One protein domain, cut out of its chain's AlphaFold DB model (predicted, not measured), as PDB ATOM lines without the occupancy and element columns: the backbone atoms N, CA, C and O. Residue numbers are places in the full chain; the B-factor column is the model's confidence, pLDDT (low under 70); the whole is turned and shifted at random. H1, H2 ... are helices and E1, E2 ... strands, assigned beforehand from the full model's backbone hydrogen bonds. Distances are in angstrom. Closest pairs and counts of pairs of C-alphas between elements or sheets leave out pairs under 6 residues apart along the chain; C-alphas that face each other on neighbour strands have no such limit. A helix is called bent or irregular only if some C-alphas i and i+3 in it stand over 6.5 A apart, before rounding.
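AT A GLANCE: This is residues 8 to 158 of the 159 residues of an uncharacterized protein of Clostridium sp. CAG:1193 (UniProt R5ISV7). A seven-stranded antiparallel sheet, curled like part of a barrel, and a smaller three-stranded antiparallel sheet both pack on H2a, the first arm of a bent helix. The second arm, H2b, covers one face of the small sheet, and the long H3 starts beside it and ends in an arm, residues 142 to 158, that sticks out. The 151 printed residues hold ten named strands and three named helices, in the order E1 to E9, H1, H2, E10, H3, of mixed class; the sheets run E8 E7 E6 E5 E4 E1 E9 and E2 E3 E10. The whole is compact, with a radius of gyration of the C-alphas of 17.0 A and spans of 51 by 44 by 34 A.

IN THESE COORDINATES: E1, residues 8 to 11, begins at C-alpha 8 (60.376, 52.432, -20.572). E2, residues 16 to 22, measures 18.3 A, E3, residues 28 to 34, 17.9 A and E4, residues 40 to 47, 21.0 A. Then come E5, residues 50 to 53, E6, 59 to 64, E7, 68 to 72, E8, 76 to 79, E9, 83 to 85, and H1, 90 to 96. H2, residues 100 to 124, was assigned as one helix by its hydrogen bonds but is bent, with C-alphas 111 and 114 7.0 A apart; its arms are H2a, 100 to 111, and H2b, 114 to 124. After E10, residues 128 to 130, H3, 131 to 156, runs 38.0 A to C-alpha 156 (47.252, 18.277, -34.931).

HOW THE PARTS SIT: In the large, strongly twisted sheet, E4 to E8 form a meander, each strand the antiparallel neighbour of the one before. N 52 and O 44 of the hairpin E4 and E5 are within hydrogen-bond range at 2.9 A; N 10 of E1 and O 41 of E4 also stand at 2.9 A. H1 is on this sheet but only grazes it. H2a is on it at a height of 9.1 A, making two layers, over E4 and only just across it at 63 degrees on the local plane. H2a is also on the small sheet, where the closest C-alphas of it and E2, Gly 109 and Arg 19, are 5.3 A apart. In that sheet N 19 and O 31 of the hairpin E2 and E3 stand at 2.8 A, as do N 30 of E3 and O 129 of E10. H2b and H3 are on the same face of it, again two layers; H3 is over none of its strands. H2b touches residues 133 to 138 of H3, about perpendicular at 75 degrees, with the C-alphas of Phe 116 and Val 134 closest at 6.0 A. Every O i to N i+4 pair is within range in H2a, H2b and H3, and 2 of 3 in H1.

THE WHOLE: The C-alphas of Glu 24 and Lys 158, the two farthest apart, are 56.6 A apart. Without residues 142 to 158, which stand free, the body spans 40 by 35 by 28 A. The printed part has no cut, and its links between named elements are tight. The pLDDT is under 70 at residue 98 and residues 151 to 158.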
ATOM      1  N   TYR A   8      61.033  51.186 -20.225       95.50
ATOM      2  CA  TYR A   8      60.376  52.432 -20.572       95.50
ATOM      3  C   TYR A   8      59.452  52.881 -19.441       95.50
ATOM      4  O   TYR A   8      58.931  52.072 -18.673       95.50
ATOM      5  N   GLU A   9      59.257  54.188 -19.377       96.31
ATOM      6  CA  GLU A   9      58.287  54.859 -18.523       96.31
ATOM      7  C   GLU A   9      57.224  55.457 -19.447       96.31
ATOM      8  O   GLU A   9      57.539  56.281 -20.313       96.31
ATOM      9  N   LEU A  10      55.983  54.993 -19.304       96.69
ATOM     10  CA  LEU A  10      54.838  55.481 -20.067       96.69
ATOM     11  C   LEU A  10      53.951  56.322 -19.153       96.69
ATOM     12  O   LEU A  10      53.314  55.797 -18.240       96.69
ATOM     13  N   ASP A  11      53.898  57.623 -19.415       96.81
ATOM     14  CA  ASP A  11      52.991  58.525 -18.715       96.81
ATOM     15  C   ASP A  11      51.564  58.366 -19.242       96.81
ATOM     16  O   ASP A  11      51.293  58.542 -20.433       96.81
ATOM     17  N   VAL A  12      50.637  58.037 -18.345       95.31
ATOM     18  CA  VAL A  12      49.237  57.768 -18.687       95.31
ATOM     19  C   VAL A  12      48.265  58.864 -18.252       95.31
ATOM     20  O   VAL A  12      47.047  58.681 -18.302       95.31
ATOM     21  N   ARG A  13      48.769  60.046 -17.883       95.06
ATOM     22  CA  ARG A  13      47.927  61.226 -17.623       95.06
ATOM     23  C   ARG A  13      46.981  61.541 -18.767       95.06
ATOM     24  O   ARG A  13      47.368  61.474 -19.933       95.06
ATOM     25  N   GLY A  14      45.769  61.973 -18.441       93.31
ATOM     26  CA  GLY A  14      44.766  62.414 -19.411       93.31
ATOM     27  C   GLY A  14      44.230  61.306 -20.324       93.31
ATOM     28  O   GLY A  14      43.482  61.603 -21.250       93.31
ATOM     29  N   ILE A  15      44.603  60.045 -20.092       94.44
ATOM     30  CA  ILE A  15      43.990  58.898 -20.759       94.44
ATOM     31  C   ILE A  15      42.690  58.556 -20.040       94.44
ATOM     32  O   ILE A  15      42.661  58.470 -18.812       94.44
ATOM     33  N   THR A  16      41.631  58.320 -20.810       96.62
ATOM     34  CA  THR A  16      40.378  57.764 -20.294       96.62
ATOM     35  C   THR A  16      40.431  56.241 -20.299       96.62
ATOM     36  O   THR A  16      40.722  55.632 -21.329       96.62
ATOM     37  N   PHE A  17      40.108  55.624 -19.167       97.94
ATOM     38  CA  PHE A  17      40.059  54.172 -18.995       97.94
ATOM     39  C   PHE A  17      38.980  53.790 -17.977       97.94
ATOM     40  O   PHE A  17      38.435  54.650 -17.284       97.94
ATOM     41  N   TRP A  18      38.653  52.504 -17.880       98.19
ATOM     42  CA  TRP A  18      37.773  51.985 -16.836       98.19
ATOM     43  C   TRP A  18      38.569  51.707 -15.563       98.19
ATOM     44  O   TRP A  18      39.471  50.870 -15.552       98.19
ATOM     45  N   ARG A  19      38.224  52.402 -14.479       96.25
ATOM     46  CA  ARG A  19      38.877  52.283 -13.173       96.25
ATOM     47  C   ARG A  19      37.952  51.597 -12.176       96.25
ATOM     48  O   ARG A  19      36.806  52.014 -12.009       96.25
ATOM     49  N   LYS A  20      38.481  50.597 -11.471       95.56
ATOM     50  CA  LYS A  20      37.805  49.975 -10.328       95.56
ATOM     51  C   LYS A  20      37.724  50.965  -9.161       95.56
ATOM     52  O   LYS A  20      38.738  51.552  -8.776       95.56
ATOM     53  N   LYS A  21      36.532  51.141  -8.593       94.00
ATOM     54  CA  LYS A  21      36.242  51.976  -7.419       94.00
ATOM     55  C   LYS A  21      35.245  51.268  -6.502       94.00
ATOM     56  O   LYS A  21      34.512  50.383  -6.935       94.00
ATOM     57  N   ILE A  22      35.208  51.690  -5.243       92.69
ATOM     58  CA  ILE A  22      34.144  51.323  -4.305       92.69
ATOM     59  C   ILE A  22      33.035  52.372  -4.441       92.69
ATOM     60  O   ILE A  22      33.306  53.572  -4.377       92.69
ATOM     61  N   SER A  23      31.807  51.924  -4.690       89.62
ATOM     62  CA  SER A  23      30.618  52.773  -4.778       89.62
ATOM     63  C   SER A  23      30.152  53.243  -3.393       89.62
ATOM     64  O   SER A  23      30.578  52.714  -2.367       89.62
ATOM     65  N   GLU A  24      29.210  54.189  -3.355       85.94
ATOM     66  CA  GLU A  24      28.582  54.664  -2.108       85.94
ATOM     67  C   GLU A  24      27.938  53.530  -1.291       85.94
ATOM     68  O   GLU A  24      27.940  53.565  -0.064       85.94
ATOM     69  N   ASN A  25      27.462  52.479  -1.966       88.25
ATOM     70  CA  ASN A  25      26.850  51.306  -1.339       88.25
ATOM     71  C   ASN A  25      27.879  50.229  -0.947       88.25
ATOM     72  O   ASN A  25      27.509  49.076  -0.722       88.25
ATOM     73  N   ASN A  26      29.167  50.581  -0.895       90.44
ATOM     74  CA  ASN A  26      30.278  49.680  -0.589       90.44
ATOM     75  C   ASN A  26      30.384  48.477  -1.549       90.44
ATOM     76  O   ASN A  26      30.797  47.385  -1.159       90.44
ATOM     77  N   THR A  27      29.993  48.669  -2.813       92.62
ATOM     78  CA  THR A  27      30.133  47.658  -3.872       92.62
ATOM     79  C   THR A  27      31.253  48.034  -4.828       92.62
ATOM     80  O   THR A  27      31.409  49.201  -5.183       92.62
ATOM     81  N   GLU A  28      32.034  47.055  -5.274       95.44
ATOM     82  CA  GLU A  28      33.069  47.312  -6.271       95.44
ATOM     83  C   GLU A  28      32.453  47.447  -7.670       95.44
ATOM     84  O   GLU A  28      31.708  46.580  -8.143       95.44
ATOM     85  N   VAL A  29      32.792  48.539  -8.349       97.06
ATOM     86  CA  VAL A  29      32.323  48.863  -9.698       97.06
ATOM     87  C   VAL A  29      33.468  49.410 -10.544       97.06
ATOM     88  O   VAL A  29      34.438  49.958 -10.023       97.06
ATOM     89  N   PHE A  30      33.342  49.309 -11.861       97.81
ATOM     90  CA  PHE A  30      34.174  50.018 -12.820       97.81
ATOM     91  C   PHE A  30      33.426  51.230 -13.368       97.81
ATOM     92  O   PHE A  30      32.257  51.134 -13.745       97.81
ATOM     93  N   VAL A  31      34.126  52.358 -13.447       97.06
ATOM     94  CA  VAL A  31      33.636  53.603 -14.057       97.06
ATOM     95  C   VAL A  31      34.704  54.189 -14.969       97.06
ATOM     96  O   VAL A  31      35.897  53.987 -14.728       97.06
ATOM     97  N   LYS A  32      34.301  54.927 -16.006       97.06
ATOM     98  CA  LYS A  32      35.258  55.697 -16.810       97.06
ATOM     99  C   LYS A  32      35.888  56.794 -15.953       97.06
ATOM    100  O   LYS A  32      35.186  57.536 -15.273       97.06
ATOM    101  N   ASP A  33      37.209  56.882 -15.996       95.62
ATOM    102  CA  ASP A  33      38.003  57.851 -15.244       95.62
ATOM    103  C   ASP A  33      39.207  58.312 -16.077       95.62
ATOM    104  O   ASP A  33      39.559  57.689 -17.084       95.62
ATOM    105  N   SER A  34      39.844  59.398 -15.650       95.31
ATOM    106  CA  SER A  34      41.101  59.888 -16.217       95.31
ATOM    107  C   SER A  34      41.979  60.492 -15.131       95.31
ATOM    108  O   SER A  34      41.495  61.207 -14.256       95.31
ATOM    109  N   LEU A  35      43.284  60.240 -15.200       92.31
ATOM    110  CA  LEU A  35      44.232  60.755 -14.214       92.31
ATOM    111  C   LEU A  35      44.694  62.161 -14.593       92.31
ATOM    112  O   LEU A  35      45.209  62.371 -15.692       92.31
ATOM    113  N   ASN A  36      44.547  63.102 -13.661       90.88
ATOM    114  CA  ASN A  36      45.071  64.462 -13.811       90.88
ATOM    115  C   ASN A  36      46.551  64.544 -13.399       90.88
ATOM    116  O   ASN A  36      47.333  65.258 -14.023       90.88
ATOM    117  N   GLU A  37      46.940  63.767 -12.387       90.94
ATOM    118  CA  GLU A  37      48.303  63.732 -11.858       90.94
ATOM    119  C   GLU A  37      49.194  62.713 -12.580       90.94
ATOM    120  O   GLU A  37      48.679  61.705 -13.078       90.94
ATOM    121  N   PRO A  38      50.526  62.948 -12.643       90.50
ATOM    122  CA  PRO A  38      51.473  62.033 -13.268       90.50
ATOM    123  C   PRO A  38      51.323  60.619 -12.731       90.50
ATOM    124  O   PRO A  38      51.483  60.375 -11.537       90.50
ATOM    125  N   PHE A  39      51.067  59.679 -13.634       93.56
ATOM    126  CA  PHE A  39      51.079  58.263 -13.318       93.56
ATOM    127  C   PHE A  39      51.887  57.548 -14.389       93.56
ATOM    128  O   PHE A  39      51.622  57.701 -15.582       93.56
ATOM    129  N   ILE A  40      52.897  56.802 -13.953       94.75
ATOM    130  CA  ILE A  40      53.873  56.169 -14.834       94.75
ATOM    131  C   ILE A  40      53.659  54.665 -14.804       94.75
ATOM    132  O   ILE A  40      53.760  54.052 -13.743       94.75
ATOM    133  N   LEU A  41      53.409  54.071 -15.970       95.75
ATOM    134  CA  LEU A  41      53.540  52.632 -16.163       95.75
ATOM    135  C   LEU A  41      55.004  52.298 -16.443       95.75
ATOM    136  O   LEU A  41      55.622  52.868 -17.347       95.75
ATOM    137  N   TYR A  42      55.552  51.357 -15.678       95.31
ATOM    138  CA  TYR A  42      56.915  50.863 -15.854       95.31
ATOM    139  C   TYR A  42      56.882  49.599 -16.699       95.31
ATOM    140  O   TYR A  42      56.397  48.563 -16.247       95.31
ATOM    141  N   ILE A  43      57.384  49.669 -17.929       96.25
ATOM    142  CA  ILE A  43      57.184  48.603 -18.915       96.25
ATOM    143  C   ILE A  43      58.505  48.175 -19.554       96.25
ATOM    144  O   ILE A  43      59.359  49.001 -19.867       96.25
ATOM    145  N   ASP A  44      58.665  46.877 -19.790       94.69
ATOM    146  CA  ASP A  44      59.783  46.309 -20.541       94.69
ATOM    147  C   ASP A  44      59.306  45.883 -21.931       94.69
ATOM    148  O   ASP A  44      58.319  45.161 -22.073       94.69
ATOM    149  N   LYS A  45      60.044  46.282 -22.972       94.44
ATOM    150  CA  LYS A  45      59.846  45.744 -24.322       94.44
ATOM    151  C   LYS A  45      60.466  44.353 -24.405       94.44
ATOM    152  O   LYS A  45      61.686  44.203 -24.269       94.44
ATOM    153  N   VAL A  46      59.630  43.357 -24.678       90.56
ATOM    154  CA  VAL A  46      60.038  41.954 -24.789       90.56
ATOM    155  C   VAL A  46      60.589  41.686 -26.190       90.56
ATOM    156  O   VAL A  46      61.774  41.383 -26.350       90.56
ATOM    157  N   LYS A  47      59.742  41.830 -27.216       90.12
ATOM    158  CA  LYS A  47      60.075  41.620 -28.632       90.12
ATOM    159  C   LYS A  47      58.998  42.266 -29.503       90.12
ATOM    160  O   LYS A  47      57.839  42.232 -29.120       90.12
ATOM    161  N   ASP A  48      59.364  42.788 -30.674       91.00
ATOM    162  CA  ASP A  48      58.409  43.371 -31.628       91.00
ATOM    163  C   ASP A  48      57.506  44.394 -30.914       91.00
ATOM    164  O   ASP A  48      58.040  45.253 -30.211       91.00
ATOM    165  N   ASP A  49      56.185  44.289 -31.014       93.81
ATOM    166  CA  ASP A  49      55.253  45.195 -30.331       93.81
ATOM    167  C   ASP A  49      54.799  44.682 -28.958       93.81
ATOM    168  O   ASP A  49      53.914  45.276 -28.360       93.81
ATOM    169  N   ASN A  50      55.428  43.625 -28.426       95.56
ATOM    170  CA  ASN A  50      55.067  43.023 -27.140       95.56
ATOM    171  C   ASN A  50      55.814  43.689 -25.980       95.56
ATOM    172  O   ASN A  50      57.055  43.761 -25.957       95.56
ATOM    173  N   TYR A  51      55.049  44.089 -24.970       96.12
ATOM    174  CA  TYR A  51      55.508  44.738 -23.750       96.12
ATOM    175  C   TYR A  51      54.997  43.997 -22.512       96.12
ATOM    176  O   TYR A  51      54.051  43.209 -22.552       96.12
ATOM    177  N   TYR A  52      55.674  44.237 -21.397       94.25
ATOM    178  CA  TYR A  52      55.384  43.651 -20.097       94.25
ATOM    179  C   TYR A  52      55.379  44.753 -19.040       94.25
ATOM    180  O   TYR A  52      56.374  45.464 -18.914       94.25
ATOM    181  N   ASP A  53      54.298  44.892 -18.273       95.62
ATOM    182  CA  ASP A  53      54.286  45.762 -17.093       95.62
ATOM    183  C   ASP A  53      55.103  45.123 -15.967       95.62
ATOM    184  O   ASP A  53      54.775  44.045 -15.469       95.62
ATOM    185  N   LEU A  54      56.167  45.812 -15.560       93.00
ATOM    186  CA  LEU A  54      57.149  45.341 -14.591       93.00
ATOM    187  C   LEU A  54      56.578  45.134 -13.185       93.00
ATOM    188  O   LEU A  54      57.173  44.388 -12.407       93.00
ATOM    189  N   VAL A  55      55.454  45.774 -12.853       91.81
ATOM    190  CA  VAL A  55      54.847  45.687 -11.515       91.81
ATOM    191  C   VAL A  55      53.756  44.616 -11.453       91.81
ATOM    192  O   VAL A  55      53.744  43.812 -10.520       91.81
ATOM    193  N   THR A  56      52.822  44.597 -12.412       93.44
ATOM    194  CA  THR A  56      51.697  43.631 -12.419       93.44
ATOM    195  C   THR A  56      52.054  42.307 -13.083       93.44
ATOM    196  O   THR A  56      51.435  41.274 -12.827       93.44
ATOM    197  N   GLY A  57      53.044  42.334 -13.966       92.56
ATOM    198  CA  GLY A  57      53.418  41.228 -14.815       92.56
ATOM    199  C   GLY A  57      52.492  40.955 -15.997       92.56
ATOM    200  O   GLY A  57      52.527  39.864 -16.573       92.56
ATOM    201  N   ARG A  58      51.647  41.921 -16.365       94.62
ATOM    202  CA  ARG A  58      50.754  41.800 -17.518       94.62
ATOM    203  C   ARG A  58      51.518  41.989 -18.824       94.62
ATOM    204  O   ARG A  58      52.252  42.958 -18.990       94.62
ATOM    205  N   LEU A  59      51.310  41.056 -19.750       95.25
ATOM    206  CA  LEU A  59      51.731  41.182 -21.143       95.25
ATOM    207  C   LEU A  59      50.656  41.913 -21.939       95.25
ATOM    208  O   LEU A  59      49.466  41.661 -21.739       95.25
ATOM    209  N   PHE A  60      51.089  42.783 -22.841       97.50
ATOM    210  CA  PHE A  60      50.225  43.546 -23.732       97.50
ATOM    211  C   PHE A  60      51.011  44.001 -24.960       97.50
ATOM    212  O   PHE A  60      52.244  44.020 -24.933       97.50
ATOM    213  N   ASP A  61      50.302  44.384 -26.017       97.62
ATOM    214  CA  ASP A  61      50.931  44.914 -27.225       97.62
ATOM    215  C   ASP A  61      50.781  46.438 -27.299       97.62
ATOM    216  O   ASP A  61      49.776  46.999 -26.858       97.62
ATOM    217  N   MET A  62      51.795  47.105 -27.850       97.44
ATOM    218  CA  MET A  62      51.777  48.529 -28.189       97.44
ATOM    219  C   MET A  62      51.949  48.687 -29.698       97.44
ATOM    220  O   MET A  62      53.068  48.824 -30.193       97.44
ATOM    221  N   GLU A  63      50.838  48.673 -30.425       96.94
ATOM    222  CA  GLU A  63      50.829  48.762 -31.885       96.94
ATOM    223  C   GLU A  63      51.051  50.209 -32.348       96.94
ATOM    224  O   GLU A  63      50.470  51.154 -31.803       96.94
ATOM    225  N   ASP A  64      51.896  50.406 -33.359       96.19
ATOM    226  CA  ASP A  64      52.185  51.726 -33.922       96.19
ATOM    227  C   ASP A  64      51.015  52.252 -34.776       96.19
ATOM    228  O   ASP A  64      50.694  51.694 -35.824       96.19
ATOM    229  N   MET A  65      50.418  53.376 -34.360       96.62
ATOM    230  CA  MET A  65      49.320  54.062 -35.056       96.62
ATOM    231  C   MET A  65      49.719  55.467 -35.544       96.62
ATOM    232  O   MET A  65      48.902  56.396 -35.576       96.62
ATOM    233  N   GLY A  66      50.989  55.667 -35.903       95.88
ATOM    234  CA  GLY A  66      51.519  56.942 -36.389       95.88
ATOM    235  C   GLY A  66      51.984  57.849 -35.251       95.88
ATOM    236  O   GLY A  66      53.143  57.779 -34.848       95.88
ATOM    237  N   LYS A  67      51.111  58.727 -34.742       97.06
ATOM    238  CA  LYS A  67      51.435  59.630 -33.611       97.06
ATOM    239  C   LYS A  67      51.170  59.012 -32.233       97.06
ATOM    240  O   LYS A  67      51.701  59.482 -31.230       97.06
ATOM    241  N   ASP A  68      50.379  57.945 -32.212       97.88
ATOM    242  CA  ASP A  68      49.946  57.240 -31.011       97.88
ATOM    243  C   ASP A  68      50.433  55.783 -31.055       97.88
ATOM    244  O   ASP A  68      50.705  55.242 -32.129       97.88
ATOM    245  N   PHE A  69      50.500  55.145 -29.891       97.75
ATOM    246  CA  PHE A  69      50.440  53.692 -29.754       97.75
ATOM    247  C   PHE A  69      49.012  53.270 -29.398       97.75
ATOM    248  O   PHE A  69      48.334  53.967 -28.639       97.75
ATOM    249  N   LEU A  70      48.563  52.128 -29.913       98.00
ATOM    250  CA  LEU A  70      47.356  51.443 -29.452       98.00
ATOM    251  C   LEU A  70      47.755  50.331 -28.479       98.00
ATOM    252  O   LEU A  70      48.555  49.468 -28.828       98.00
ATOM    253  N   LEU A  71      47.206  50.363 -27.268       97.94
ATOM    254  CA  LEU A  71      47.408  49.324 -26.265       97.94
ATOM    255  C   LEU A  71      46.389  48.201 -26.474       97.94
ATOM    256  O   LEU A  71      45.189  48.421 -26.310       97.94
ATOM    257  N   THR A  72      46.854  46.998 -26.790       96.81
ATOM    258  CA  THR A  72      46.005  45.810 -26.971       96.81
ATOM    259  C   THR A  72      46.157  44.905 -25.741       96.81
ATOM    260  O   THR A  72      47.288  44.601 -25.357       96.81
ATOM    261  N   PRO A  73      45.058  44.457 -25.091       95.69
ATOM    262  CA  PRO A  73      43.687  44.370 -25.616       95.69
ATOM    263  C   PRO A  73      42.749  45.553 -25.325       95.69
ATOM    264  O   PRO A  73      41.616  45.553 -25.817       95.69
ATOM    265  N   SER A  74      43.146  46.534 -24.513       97.06
ATOM    266  CA  SER A  74      42.228  47.586 -24.049       97.06
ATOM    267  C   SER A  74      41.751  48.554 -25.136       97.06
ATOM    268  O   SER A  74      40.739  49.230 -24.945       97.06
ATOM    269  N   ASN A  75      42.438  48.590 -26.280       96.44
ATOM    270  CA  ASN A  75      42.243  49.526 -27.385       96.44
ATOM    271  C   ASN A  75      42.381  50.997 -26.968       96.44
ATOM    272  O   ASN A  75      41.784  51.893 -27.570       96.44
ATOM    273  N   ILE A  76      43.174  51.257 -25.931       97.62
ATOM    274  CA  ILE A  76      43.458  52.610 -25.461       97.62
ATOM    275  C   ILE A  76      44.593  53.202 -26.289       97.62
ATOM    276  O   ILE A  76      45.624  52.568 -26.494       97.62
ATOM    277  N   ARG A  77      44.414  54.439 -26.759       96.81
ATOM    278  CA  ARG A  77      45.454  55.173 -27.485       96.81
ATOM    279  C   ARG A  77      46.289  56.014 -26.537       96.81
ATOM    280  O   ARG A  77      45.740  56.745 -25.714       96.81
ATOM    281  N   VAL A  78      47.605  55.950 -26.706       96.69
ATOM    282  CA  VAL A  78      48.565  56.732 -25.923       96.69
ATOM    283  C   VAL A  78      49.510  57.489 -26.857       96.69
ATOM    284  O   VAL A  78      50.087  56.871 -27.751       96.69
ATOM    285  N   PRO A  79      49.695  58.811 -26.695       96.88
ATOM    286  CA  PRO A  79      50.632  59.561 -27.526       96.88
ATOM    287  C   PRO A  79      52.063  59.041 -27.366       96.88
ATOM    288  O   PRO A  79      52.527  58.830 -26.244       96.88
ATOM    289  N   LYS A  80      52.792  58.877 -28.475       96.62
ATOM    290  CA  LYS A  80      54.167  58.340 -28.447       96.62
ATOM    291  C   LYS A  80      55.133  59.194 -27.631       96.62
ATOM    292  O   LYS A  80      56.048  58.664 -27.013       96.62
ATOM    293  N   GLU A  81      54.911  60.504 -27.607       96.44
ATOM    294  CA  GLU A  81      55.686  61.476 -26.823       96.44
ATOM    295  C   GLU A  81      55.623  61.245 -25.305       96.44
ATOM    296  O   GLU A  81      56.496  61.722 -24.583       96.44
ATOM    297  N   LYS A  82      54.638  60.477 -24.814       96.00
ATOM    298  CA  LYS A  82      54.535  60.087 -23.400       96.00
ATOM    299  C   LYS A  82      55.383  58.872 -23.031       96.00
ATOM    300  O   LYS A  82      55.460  58.526 -21.853       96.00
ATOM    301  N   LEU A  83      56.000  58.213 -24.013       96.31
ATOM    302  CA  LEU A  83      56.897  57.089 -23.790       96.31
ATOM    303  C   LEU A  83      58.341  57.585 -23.703       96.31
ATOM    304  O   LEU A  83      58.889  58.136 -24.657       96.31
ATOM    305  N   THR A  84      58.991  57.320 -22.577       95.56
ATOM    306  CA  THR A  84      60.389  57.699 -22.343       95.56
ATOM    307  C   THR A  84      61.222  56.484 -21.957       95.56
ATOM    308  O   THR A  84      60.695  55.445 -21.558       95.56
ATOM    309  N   LYS A  85      62.547  56.570 -22.116       94.12
ATOM    310  CA  LYS A  85      63.443  55.520 -21.614       94.12
ATOM    311  C   LYS A  85      63.391  55.502 -20.091       94.12
ATOM    312  O   LYS A  85      63.612  56.531 -19.464       94.12
ATOM    313  N   GLY A  86      63.117  54.326 -19.538       88.19
ATOM    314  CA  GLY A  86      62.894  54.135 -18.114       88.19
ATOM    315  C   GLY A  86      64.095  53.540 -17.395       88.19
ATOM    316  O   GLY A  86      64.977  52.930 -18.014       88.19
ATOM    317  N   ASP A  87      64.083  53.690 -16.075       85.94
ATOM    318  CA  ASP A  87      64.993  53.001 -15.165       85.94
ATOM    319  C   ASP A  87      64.244  51.909 -14.391       85.94
ATOM    320  O   ASP A  87      63.268  52.176 -13.686       85.94
ATOM    321  N   ARG A  88      64.710  50.665 -14.525       83.50
ATOM    322  CA  ARG A  88      64.092  49.499 -13.887       83.50
ATOM    323  C   ARG A  88      64.172  49.572 -12.363       83.50
ATOM    324  O   ARG A  88      63.281  49.048 -11.701       83.50
ATOM    325  N   ASP A  89      65.179  50.243 -11.811       84.94
ATOM    326  CA  ASP A  89      65.369  50.317 -10.359       84.94
ATOM    327  C   ASP A  89      64.253  51.130  -9.677       84.94
ATOM    328  O   ASP A  89      63.899  50.864  -8.528       84.94
ATOM    329  N   LYS A  90      63.586  52.036 -10.409       85.75
ATOM    330  CA  LYS A  90      62.415  52.768  -9.896       85.75
ATOM    331  C   LYS A  90      61.225  51.860  -9.585       85.75
ATOM    332  O   LYS A  90      60.420  52.202  -8.720       85.75
ATOM    333  N   VAL A  91      61.130  50.689 -10.219       86.25
ATOM    334  CA  VAL A  91      60.065  49.707  -9.951       86.25
ATOM    335  C   VAL A  91      60.102  49.232  -8.499       86.25
ATOM    336  O   VAL A  91      59.047  49.033  -7.897       86.25
ATOM    337  N   VAL A  92      61.296  49.105  -7.910       83.94
ATOM    338  CA  VAL A  92      61.469  48.681  -6.509       83.94
ATOM    339  C   VAL A  92      60.716  49.628  -5.576       83.94
ATOM    340  O   VAL A  92      59.953  49.176  -4.728       83.94
ATOM    341  N   SER A  93      60.817  50.938  -5.819       80.38
ATOM    342  CA  SER A  93      60.113  51.942  -5.018       80.38
ATOM    343  C   SER A  93      58.587  51.811  -5.092       80.38
ATOM    344  O   SER A  93      57.903  52.067  -4.106       80.38
ATOM    345  N   VAL A  94      58.027  51.374  -6.225       83.12
ATOM    346  CA  VAL A  94      56.581  51.131  -6.355       83.12
ATOM    347  C   VAL A  94      56.172  49.879  -5.583       83.12
ATOM    348  O   VAL A  94      55.134  49.871  -4.924       83.12
ATOM    349  N   LEU A  95      56.990  48.826  -5.650       80.38
ATOM    350  CA  LEU A  95      56.722  47.548  -4.989       80.38
ATOM    351  C   LEU A  95      56.821  47.633  -3.460       80.38
ATOM    352  O   LEU A  95      56.062  46.951  -2.772       80.38
ATOM    353  N   GLU A  96      57.733  48.456  -2.943       80.88
ATOM    354  CA  GLU A  96      57.964  48.644  -1.503       80.88
ATOM    355  C   GLU A  96      56.997  49.652  -0.860       80.88
ATOM    356  O   GLU A  96      56.831  49.666   0.361       80.88
ATOM    357  N   ASN A  97      56.323  50.483  -1.660       75.06
ATOM    358  CA  ASN A  97      55.378  51.474  -1.158       75.06
ATOM    359  C   ASN A  97      53.978  50.892  -0.900       75.06
ATOM    360  O   ASN A  97      53.487  50.012  -1.607       75.06
ATOM    361  N   LYS A  98      53.260  51.497   0.060       60.53
ATOM    362  CA  LYS A  98      51.846  51.190   0.373       60.53
ATOM    363  C   LYS A  98      50.884  51.407  -0.806       60.53
ATOM    364  O   LYS A  98      49.731  51.006  -0.715       60.53
ATOM    365  N   ASN A  99      51.347  52.016  -1.899       74.44
ATOM    366  CA  ASN A  99      50.527  52.363  -3.056       74.44
ATOM    367  C   ASN A  99      50.544  51.322  -4.191       74.44
ATOM    368  O   ASN A  99      50.062  51.583  -5.293       74.44
ATOM    369  N   ARG A 100      51.083  50.124  -3.931       85.56
ATOM    370  CA  ARG A 100      51.105  49.016  -4.896       85.56
ATOM    371  C   ARG A 100      49.708  48.641  -5.397       85.56
ATOM    372  O   ARG A 100      49.546  48.358  -6.578       85.56
ATOM    373  N   GLU A 101      48.711  48.626  -4.518       88.25
ATOM    374  CA  GLU A 101      47.338  48.276  -4.895       88.25
ATOM    375  C   GLU A 101      46.724  49.309  -5.846       88.25
ATOM    376  O   GLU A 101      46.115  48.938  -6.849       88.25
ATOM    377  N   GLU A 102      46.947  50.601  -5.588       89.31
ATOM    378  CA  GLU A 102      46.530  51.658  -6.509       89.31
ATOM    379  C   GLU A 102      47.219  51.501  -7.866       89.31
ATOM    380  O   GLU A 102      46.547  51.588  -8.897       89.31
ATOM    381  N   TYR A 103      48.522  51.190  -7.873       93.25
ATOM    382  CA  TYR A 103      49.226  50.944  -9.125       93.25
ATOM    383  C   TYR A 103      48.590  49.797  -9.909       93.25
ATOM    384  O   TYR A 103      48.309  49.951 -11.095       93.25
ATOM    385  N   ILE A 104      48.357  48.654  -9.253       93.62
ATOM    386  CA  ILE A 104      47.766  47.471  -9.889       93.62
ATOM    387  C   ILE A 104      46.397  47.825 -10.471       93.62
ATOM    388  O   ILE A 104      46.157  47.561 -11.643       93.62
ATOM    389  N   ASN A 105      45.535  48.489  -9.697       93.69
ATOM    390  CA  ASN A 105      44.191  48.853 -10.144       93.69
ATOM    391  C   ASN A 105      44.204  49.808 -11.353       93.69
ATOM    392  O   ASN A 105      43.365  49.683 -12.242       93.69
ATOM    393  N   ILE A 106      45.133  50.769 -11.400       95.50
ATOM    394  CA  ILE A 106      45.261  51.696 -12.535       95.50
ATOM    395  C   ILE A 106      45.864  50.986 -13.750       95.50
ATOM    396  O   ILE A 106      45.328  51.095 -14.852       95.50
ATOM    397  N   SER A 107      46.954  50.243 -13.552       96.56
ATOM    398  CA  SER A 107      47.643  49.529 -14.626       96.56
ATOM    399  C   SER A 107      46.744  48.476 -15.272       96.56
ATOM    400  O   SER A 107      46.564  48.486 -16.490       96.56
ATOM    401  N   GLU A 108      46.100  47.616 -14.475       96.50
ATOM    402  CA  GLU A 108      45.155  46.624 -14.995       96.50
ATOM    403  C   GLU A 108      43.933  47.295 -15.626       96.50
ATOM    404  O   GLU A 108      43.516  46.875 -16.705       96.50
ATOM    405  N   GLY A 109      43.448  48.402 -15.051       97.25
ATOM    406  CA  GLY A 109      42.413  49.246 -15.647       97.25
ATOM    407  C   GLY A 109      42.743  49.673 -17.080       97.25
ATOM    408  O   GLY A 109      41.916  49.526 -17.983       97.25
ATOM    409  N   ILE A 110      43.962  50.162 -17.305       97.88
ATOM    410  CA  ILE A 110      44.430  50.655 -18.609       97.88
ATOM    411  C   ILE A 110      44.757  49.511 -19.569       97.88
ATOM    412  O   ILE A 110      44.420  49.584 -20.747       97.88
ATOM    413  N   ILE A 111      45.433  48.466 -19.102       97.62
ATOM    414  CA  ILE A 111      45.989  47.425 -19.976       97.62
ATOM    415  C   ILE A 111      44.953  46.339 -20.286       97.62
ATOM    416  O   ILE A 111      44.908  45.829 -21.404       97.62
ATOM    417  N   TYR A 112      44.117  45.974 -19.312       96.44
ATOM    418  CA  TYR A 112      43.342  44.734 -19.345       96.44
ATOM    419  C   TYR A 112      41.845  44.950 -19.107       96.44
ATOM    420  O   TYR A 112      41.044  44.635 -19.986       96.44
ATOM    421  N   ASP A 113      41.442  45.513 -17.970       97.50
ATOM    422  CA  ASP A 113      40.034  45.544 -17.550       97.50
ATOM    423  C   ASP A 113      39.166  46.388 -18.485       97.50
ATOM    424  O   ASP A 113      38.027  46.015 -18.783       97.50
ATOM    425  N   SER A 114      39.718  47.481 -19.030       98.12
ATOM    426  CA  SER A 114      39.023  48.320 -20.014       98.12
ATOM    427  C   SER A 114      38.558  47.545 -21.247       98.12
ATOM    428  O   SER A 114      37.532  47.901 -21.820       98.12
ATOM    429  N   HIS A 115      39.252  46.469 -21.639       97.75
ATOM    430  CA  HIS A 115      38.811  45.605 -22.734       97.75
ATOM    431  C   HIS A 115      37.424  45.009 -22.454       97.75
ATOM    432  O   HIS A 115      36.484  45.195 -23.228       97.75
ATOM    433  N   PHE A 116      37.285  44.335 -21.312       98.00
ATOM    434  CA  PHE A 116      36.048  43.666 -20.912       98.00
ATOM    435  C   PHE A 116      34.957  44.671 -20.559       98.00
ATOM    436  O   PHE A 116      33.800  44.491 -20.936       98.00
ATOM    437  N   CYS A 117      35.329  45.772 -19.908       98.31
ATOM    438  CA  CYS A 117      34.393  46.845 -19.604       98.31
ATOM    439  C   CYS A 117      33.795  47.454 -20.879       98.31
ATOM    440  O   CYS A 117      32.590  47.675 -20.941       98.31
ATOM    441  N   ASN A 118      34.596  47.659 -21.931       97.50
ATOM    442  CA  ASN A 118      34.086  48.143 -23.216       97.50
ATOM    443  C   ASN A 118      33.103  47.154 -23.863       97.50
ATOM    444  O   ASN A 118      32.082  47.590 -24.398       97.50
ATOM    445  N   ILE A 119      33.362  45.841 -23.781       96.50
ATOM    446  CA  ILE A 119      32.437  44.799 -24.270       96.50
ATOM    447  C   ILE A 119      31.104  44.872 -23.518       96.50
ATOM    448  O   ILE A 119      30.046  44.964 -24.140       96.50
ATOM    449  N   ILE A 120      31.153  44.879 -22.184       97.69
ATOM    450  CA  ILE A 120      29.967  44.893 -21.318       97.69
ATOM    451  C   ILE A 120      29.177  46.192 -21.501       97.69
ATOM    452  O   ILE A 120      27.965  46.147 -21.708       97.69
ATOM    453  N   SER A 121      29.853  47.343 -21.490       97.62
ATOM    454  CA  SER A 121      29.237  48.652 -21.734       97.62
ATOM    455  C   SER A 121      28.528  48.685 -23.088       97.62
ATOM    456  O   SER A 121      27.368  49.073 -23.157       97.62
ATOM    457  N   SER A 122      29.168  48.177 -24.146       96.50
ATOM    458  CA  SER A 122      28.565  48.127 -25.488       96.50
ATOM    459  C   SER A 122      27.368  47.176 -25.564       96.50
ATOM    460  O   SER A 122      26.396  47.461 -26.259       96.50
ATOM    461  N   LYS A 123      27.424  46.040 -24.856       96.19
ATOM    462  CA  LYS A 123      26.372  45.012 -24.859       96.19
ATOM    463  C   LYS A 123      25.131  45.429 -24.071       96.19
ATOM    464  O   LYS A 123      24.020  45.103 -24.481       96.19
ATOM    465  N   TYR A 124      25.319  46.114 -22.944       96.56
ATOM    466  CA  TYR A 124      24.248  46.412 -21.988       96.56
ATOM    467  C   TYR A 124      23.931  47.909 -21.841       96.56
ATOM    468  O   TYR A 124      22.993  48.251 -21.129       96.56
ATOM    469  N   GLY A 125      24.686  48.801 -22.491       95.81
ATOM    470  CA  GLY A 125      24.510  50.254 -22.379       95.81
ATOM    471  C   GLY A 125      24.854  50.808 -20.993       95.81
ATOM    472  O   GLY A 125      24.216  51.753 -20.541       95.81
ATOM    473  N   LEU A 126      25.805  50.186 -20.286       95.75
ATOM    474  CA  LEU A 126      26.155  50.545 -18.908       95.75
ATOM    475  C   LEU A 126      27.333  51.526 -18.855       95.75
ATOM    476  O   LEU A 126      28.394  51.254 -19.422       95.75
ATOM    477  N   ASP A 127      27.167  52.608 -18.093       95.12
ATOM    478  CA  ASP A 127      28.233  53.570 -17.757       95.12
ATOM    479  C   ASP A 127      28.919  53.268 -16.411       95.12
ATOM    480  O   ASP A 127      30.015  53.755 -16.133       95.12
ATOM    481  N   VAL A 128      28.285  52.431 -15.586       96.62
ATOM    482  CA  VAL A 128      28.824  51.888 -14.335       96.62
ATOM    483  C   VAL A 128      28.692  50.374 -14.403       96.62
ATOM    484  O   VAL A 128      27.588  49.855 -14.570       96.62
ATOM    485  N   ILE A 129      29.809  49.661 -14.289       97.50
ATOM    486  CA  ILE A 129      29.847  48.212 -14.495       97.50
ATOM    487  C   ILE A 129      30.143  47.512 -13.168       97.50
ATOM    488  O   ILE A 129      31.226  47.698 -12.613       97.50
ATOM    489  N   PRO A 130      29.232  46.675 -12.655       96.25
ATOM    490  CA  PRO A 130      29.516  45.825 -11.506       96.25
ATOM    491  C   PRO A 130      30.722  44.906 -11.755       96.25
ATOM    492  O   PRO A 130      30.819  44.271 -12.807       96.25
ATOM    493  N   VAL A 131      31.638  44.793 -10.785       95.88
ATOM    494  CA  VAL A 131      32.865  43.981 -10.932       95.88
ATOM    495  C   VAL A 131      32.573  42.518 -11.286       95.88
ATOM    496  O   VAL A 131      33.303  41.911 -12.072       95.88
ATOM    497  N   ASN A 132      31.482  41.948 -10.769       95.56
ATOM    498  CA  ASN A 132      31.091  40.571 -11.074       95.56
ATOM    499  C   ASN A 132      30.822  40.346 -12.570       95.56
ATOM    500  O   ASN A 132      31.169  39.283 -13.076       95.56
ATOM    501  N   PHE A 133      30.295  41.341 -13.292       96.75
ATOM    502  CA  PHE A 133      30.048  41.218 -14.735       96.75
ATOM    503  C   PHE A 133      31.374  41.099 -15.496       96.75
ATOM    504  O   PHE A 133      31.508  40.277 -16.399       96.75
ATOM    505  N   VAL A 134      32.383  41.877 -15.091       96.94
ATOM    506  CA  VAL A 134      33.733  41.824 -15.675       96.94
ATOM    507  C   VAL A 134      34.374  40.457 -15.434       96.94
ATOM    508  O   VAL A 134      34.923  39.853 -16.356       96.94
ATOM    509  N   TYR A 135      34.268  39.925 -14.216       95.38
ATOM    510  CA  TYR A 135      34.816  38.605 -13.890       95.38
ATOM    511  C   TYR A 135      34.121  37.460 -14.633       95.38
ATOM    512  O   TYR A 135      34.792  36.503 -15.038       95.38
ATOM    513  N   GLU A 136      32.807  37.546 -14.837       95.81
ATOM    514  CA  GLU A 136      32.058  36.589 -15.655       95.81
ATOM    515  C   GLU A 136      32.529  36.614 -17.114       95.81
ATOM    516  O   GLU A 136      32.912  35.566 -17.638       95.81
ATOM    517  N   GLU A 137      32.644  37.796 -17.726       95.81
ATOM    518  CA  GLU A 137      33.117  37.951 -19.109       95.81
ATOM    519  C   GLU A 137      34.562  37.437 -19.292       95.81
ATOM    520  O   GLU A 137      34.872  36.707 -20.241       95.81
ATOM    521  N   ILE A 138      35.457  37.727 -18.335       94.38
ATOM    522  CA  ILE A 138      36.826  37.182 -18.325       94.38
ATOM    523  C   ILE A 138      36.797  35.650 -18.273       94.38
ATOM    524  O   ILE A 138      37.563  34.974 -18.974       94.38
ATOM    525  N   ARG A 139      35.941  35.075 -17.418       93.81
ATOM    526  CA  ARG A 139      35.820  33.621 -17.261       93.81
ATOM    527  C   ARG A 139      35.309  32.970 -18.544       93.81
ATOM    528  O   ARG A 139      35.829  31.919 -18.925       93.81
ATOM    529  N   GLU A 140      34.321  33.564 -19.201       92.94
ATOM    530  CA  GLU A 140      33.783  33.081 -20.476       92.94
ATOM    531  C   GLU A 140      34.824  33.160 -21.595       92.94
ATOM    532  O   GLU A 140      35.080  32.157 -22.268       92.94
ATOM    533  N   THR A 141      35.526  34.289 -21.707       91.00
ATOM    534  CA  THR A 141      36.609  34.480 -22.684       91.00
ATOM    535  C   THR A 141      37.704  33.421 -22.530       91.00
ATOM    536  O   THR A 141      38.134  32.804 -23.511       91.00
ATOM    537  N   LYS A 142      38.118  33.131 -21.287       89.50
ATOM    538  CA  LYS A 142      39.105  32.078 -20.988       89.50
ATOM    539  C   LYS A 142      38.624  30.685 -21.398       89.50
ATOM    540  O   LYS A 142      39.415  29.917 -21.948       89.50
ATOM    541  N   LYS A 143      37.350  30.347 -21.154       90.88
ATOM    542  CA  LYS A 143      36.770  29.056 -21.577       90.88
ATOM    543  C   LYS A 143      36.827  28.906 -23.098       90.88
ATOM    544  O   LYS A 143      37.394  27.934 -23.586       90.88
ATOM    545  N   ILE A 144      36.349  29.914 -23.831       87.62
ATOM    546  CA  ILE A 144      36.332  29.911 -25.301       87.62
ATOM    547  C   ILE A 144      37.747  29.741 -25.871       87.62
ATOM    548  O   ILE A 144      37.956  28.964 -26.806       87.62
ATOM    549  N   TYR A 145      38.732  30.453 -25.316       82.81
ATOM    550  CA  TYR A 145      40.128  30.333 -25.741       82.81
ATOM    551  C   TYR A 145      40.683  28.917 -25.523       82.81
ATOM    552  O   TYR A 145      41.271  28.326 -26.435       82.81
ATOM    553  N   ASN A 146      40.455  28.347 -24.338       84.81
ATOM    554  CA  ASN A 146      40.913  26.999 -24.004       84.81
ATOM    555  C   ASN A 146      40.255  25.931 -24.887       84.81
ATOM    556  O   ASN A 146      40.943  25.029 -25.368       84.81
ATOM    557  N   ASP A 147      38.960  26.055 -25.171       82.88
ATOM    558  CA  ASP A 147      38.235  25.116 -26.031       82.88
ATOM    559  C   ASP A 147      38.734  25.165 -27.481       82.88
ATOM    560  O   ASP A 147      38.964  24.120 -28.106       82.88
ATOM    561  N   LYS A 148      39.000  26.369 -28.009       77.50
ATOM    562  CA  LYS A 148      39.600  26.554 -29.343       77.50
ATOM    563  C   LYS A 148      40.982  25.906 -29.439       77.50
ATOM    564  O   LYS A 148      41.261  25.202 -30.413       77.50
ATOM    565  N   ASN A 149      41.828  26.085 -28.426       73.25
ATOM    566  CA  ASN A 149      43.164  25.485 -28.400       73.25
ATOM    567  C   ASN A 149      43.125  23.966 -28.216       73.25
ATOM    568  O   ASN A 149      43.856  23.251 -28.903       73.25
ATOM    569  N   ASN A 150      42.226  23.449 -27.378       70.69
ATOM    570  CA  ASN A 150      42.011  22.010 -27.235       70.69
ATOM    571  C   ASN A 150      41.544  21.372 -28.550       70.69
ATOM    572  O   ASN A 150      41.998  20.282 -28.906       70.69
ATOM    573  N   THR A 151      40.687  22.062 -29.302       65.69
ATOM    574  CA  THR A 151      40.218  21.604 -30.617       65.69
ATOM    575  C   THR A 151      41.358  21.606 -31.643       65.69
ATOM    576  O   THR A 151      41.581  20.584 -32.295       65.69
ATOM    577  N   LYS A 152      42.160  22.684 -31.713       60.19
ATOM    578  CA  LYS A 152      43.365  22.761 -32.569       60.19
ATOM    579  C   LYS A 152      44.397  21.672 -32.240       60.19
ATOM    580  O   LYS A 152      44.917  21.018 -33.147       60.19
ATOM    581  N   CYS A 153      44.668  21.428 -30.959       51.22
ATOM    582  CA  CYS A 153      45.593  20.379 -30.516       51.22
ATOM    583  C   CYS A 153      45.101  18.969 -30.875       51.22
ATOM    584  O   CYS A 153      45.909  18.116 -31.244       51.22
ATOM    585  N   LYS A 154      43.787  18.709 -30.818       57.00
ATOM    586  CA  LYS A 154      43.206  17.420 -31.238       57.00
ATOM    587  C   LYS A 154      43.326  17.188 -32.746       57.00
ATOM    588  O   LYS A 154      43.583  16.060 -33.154       57.00
ATOM    589  N   THR A 155      43.195  18.231 -33.566       56.75
ATOM    590  CA  THR A 155      43.389  18.122 -35.023       56.75
ATOM    591  C   THR A 155      44.852  17.913 -35.424       56.75
ATOM    592  O   THR A 155      45.109  17.220 -36.401       56.75
ATOM    593  N   LEU A 156      45.814  18.438 -34.657       53.31
ATOM    594  CA  LEU A 156      47.252  18.277 -34.931       53.31
ATOM    595  C   LEU A 156      47.806  16.892 -34.549       53.31
ATOM    596  O   LEU A 156      48.826  16.483 -35.091       53.31
ATOM    597  N   LYS A 157      47.141  16.161 -33.642       52.22
ATOM    598  CA  LYS A 157      47.540  14.805 -33.211       52.22
ATOM    599  C   LYS A 157      47.028  13.672 -34.114       52.22
ATOM    600  O   LYS A 157      47.301  12.512 -33.828       52.22
ATOM    601  N   LYS A 158      46.279  13.980 -35.178       47.97
ATOM    602  CA  LYS A 158      45.899  13.015 -36.220       47.97
ATOM    603  C   LYS A 158      46.846  13.152 -37.419       47.97
ATOM    604  O   LYS A 158      46.472  13.761 -38.416       47.97
TER     605      LYS A 158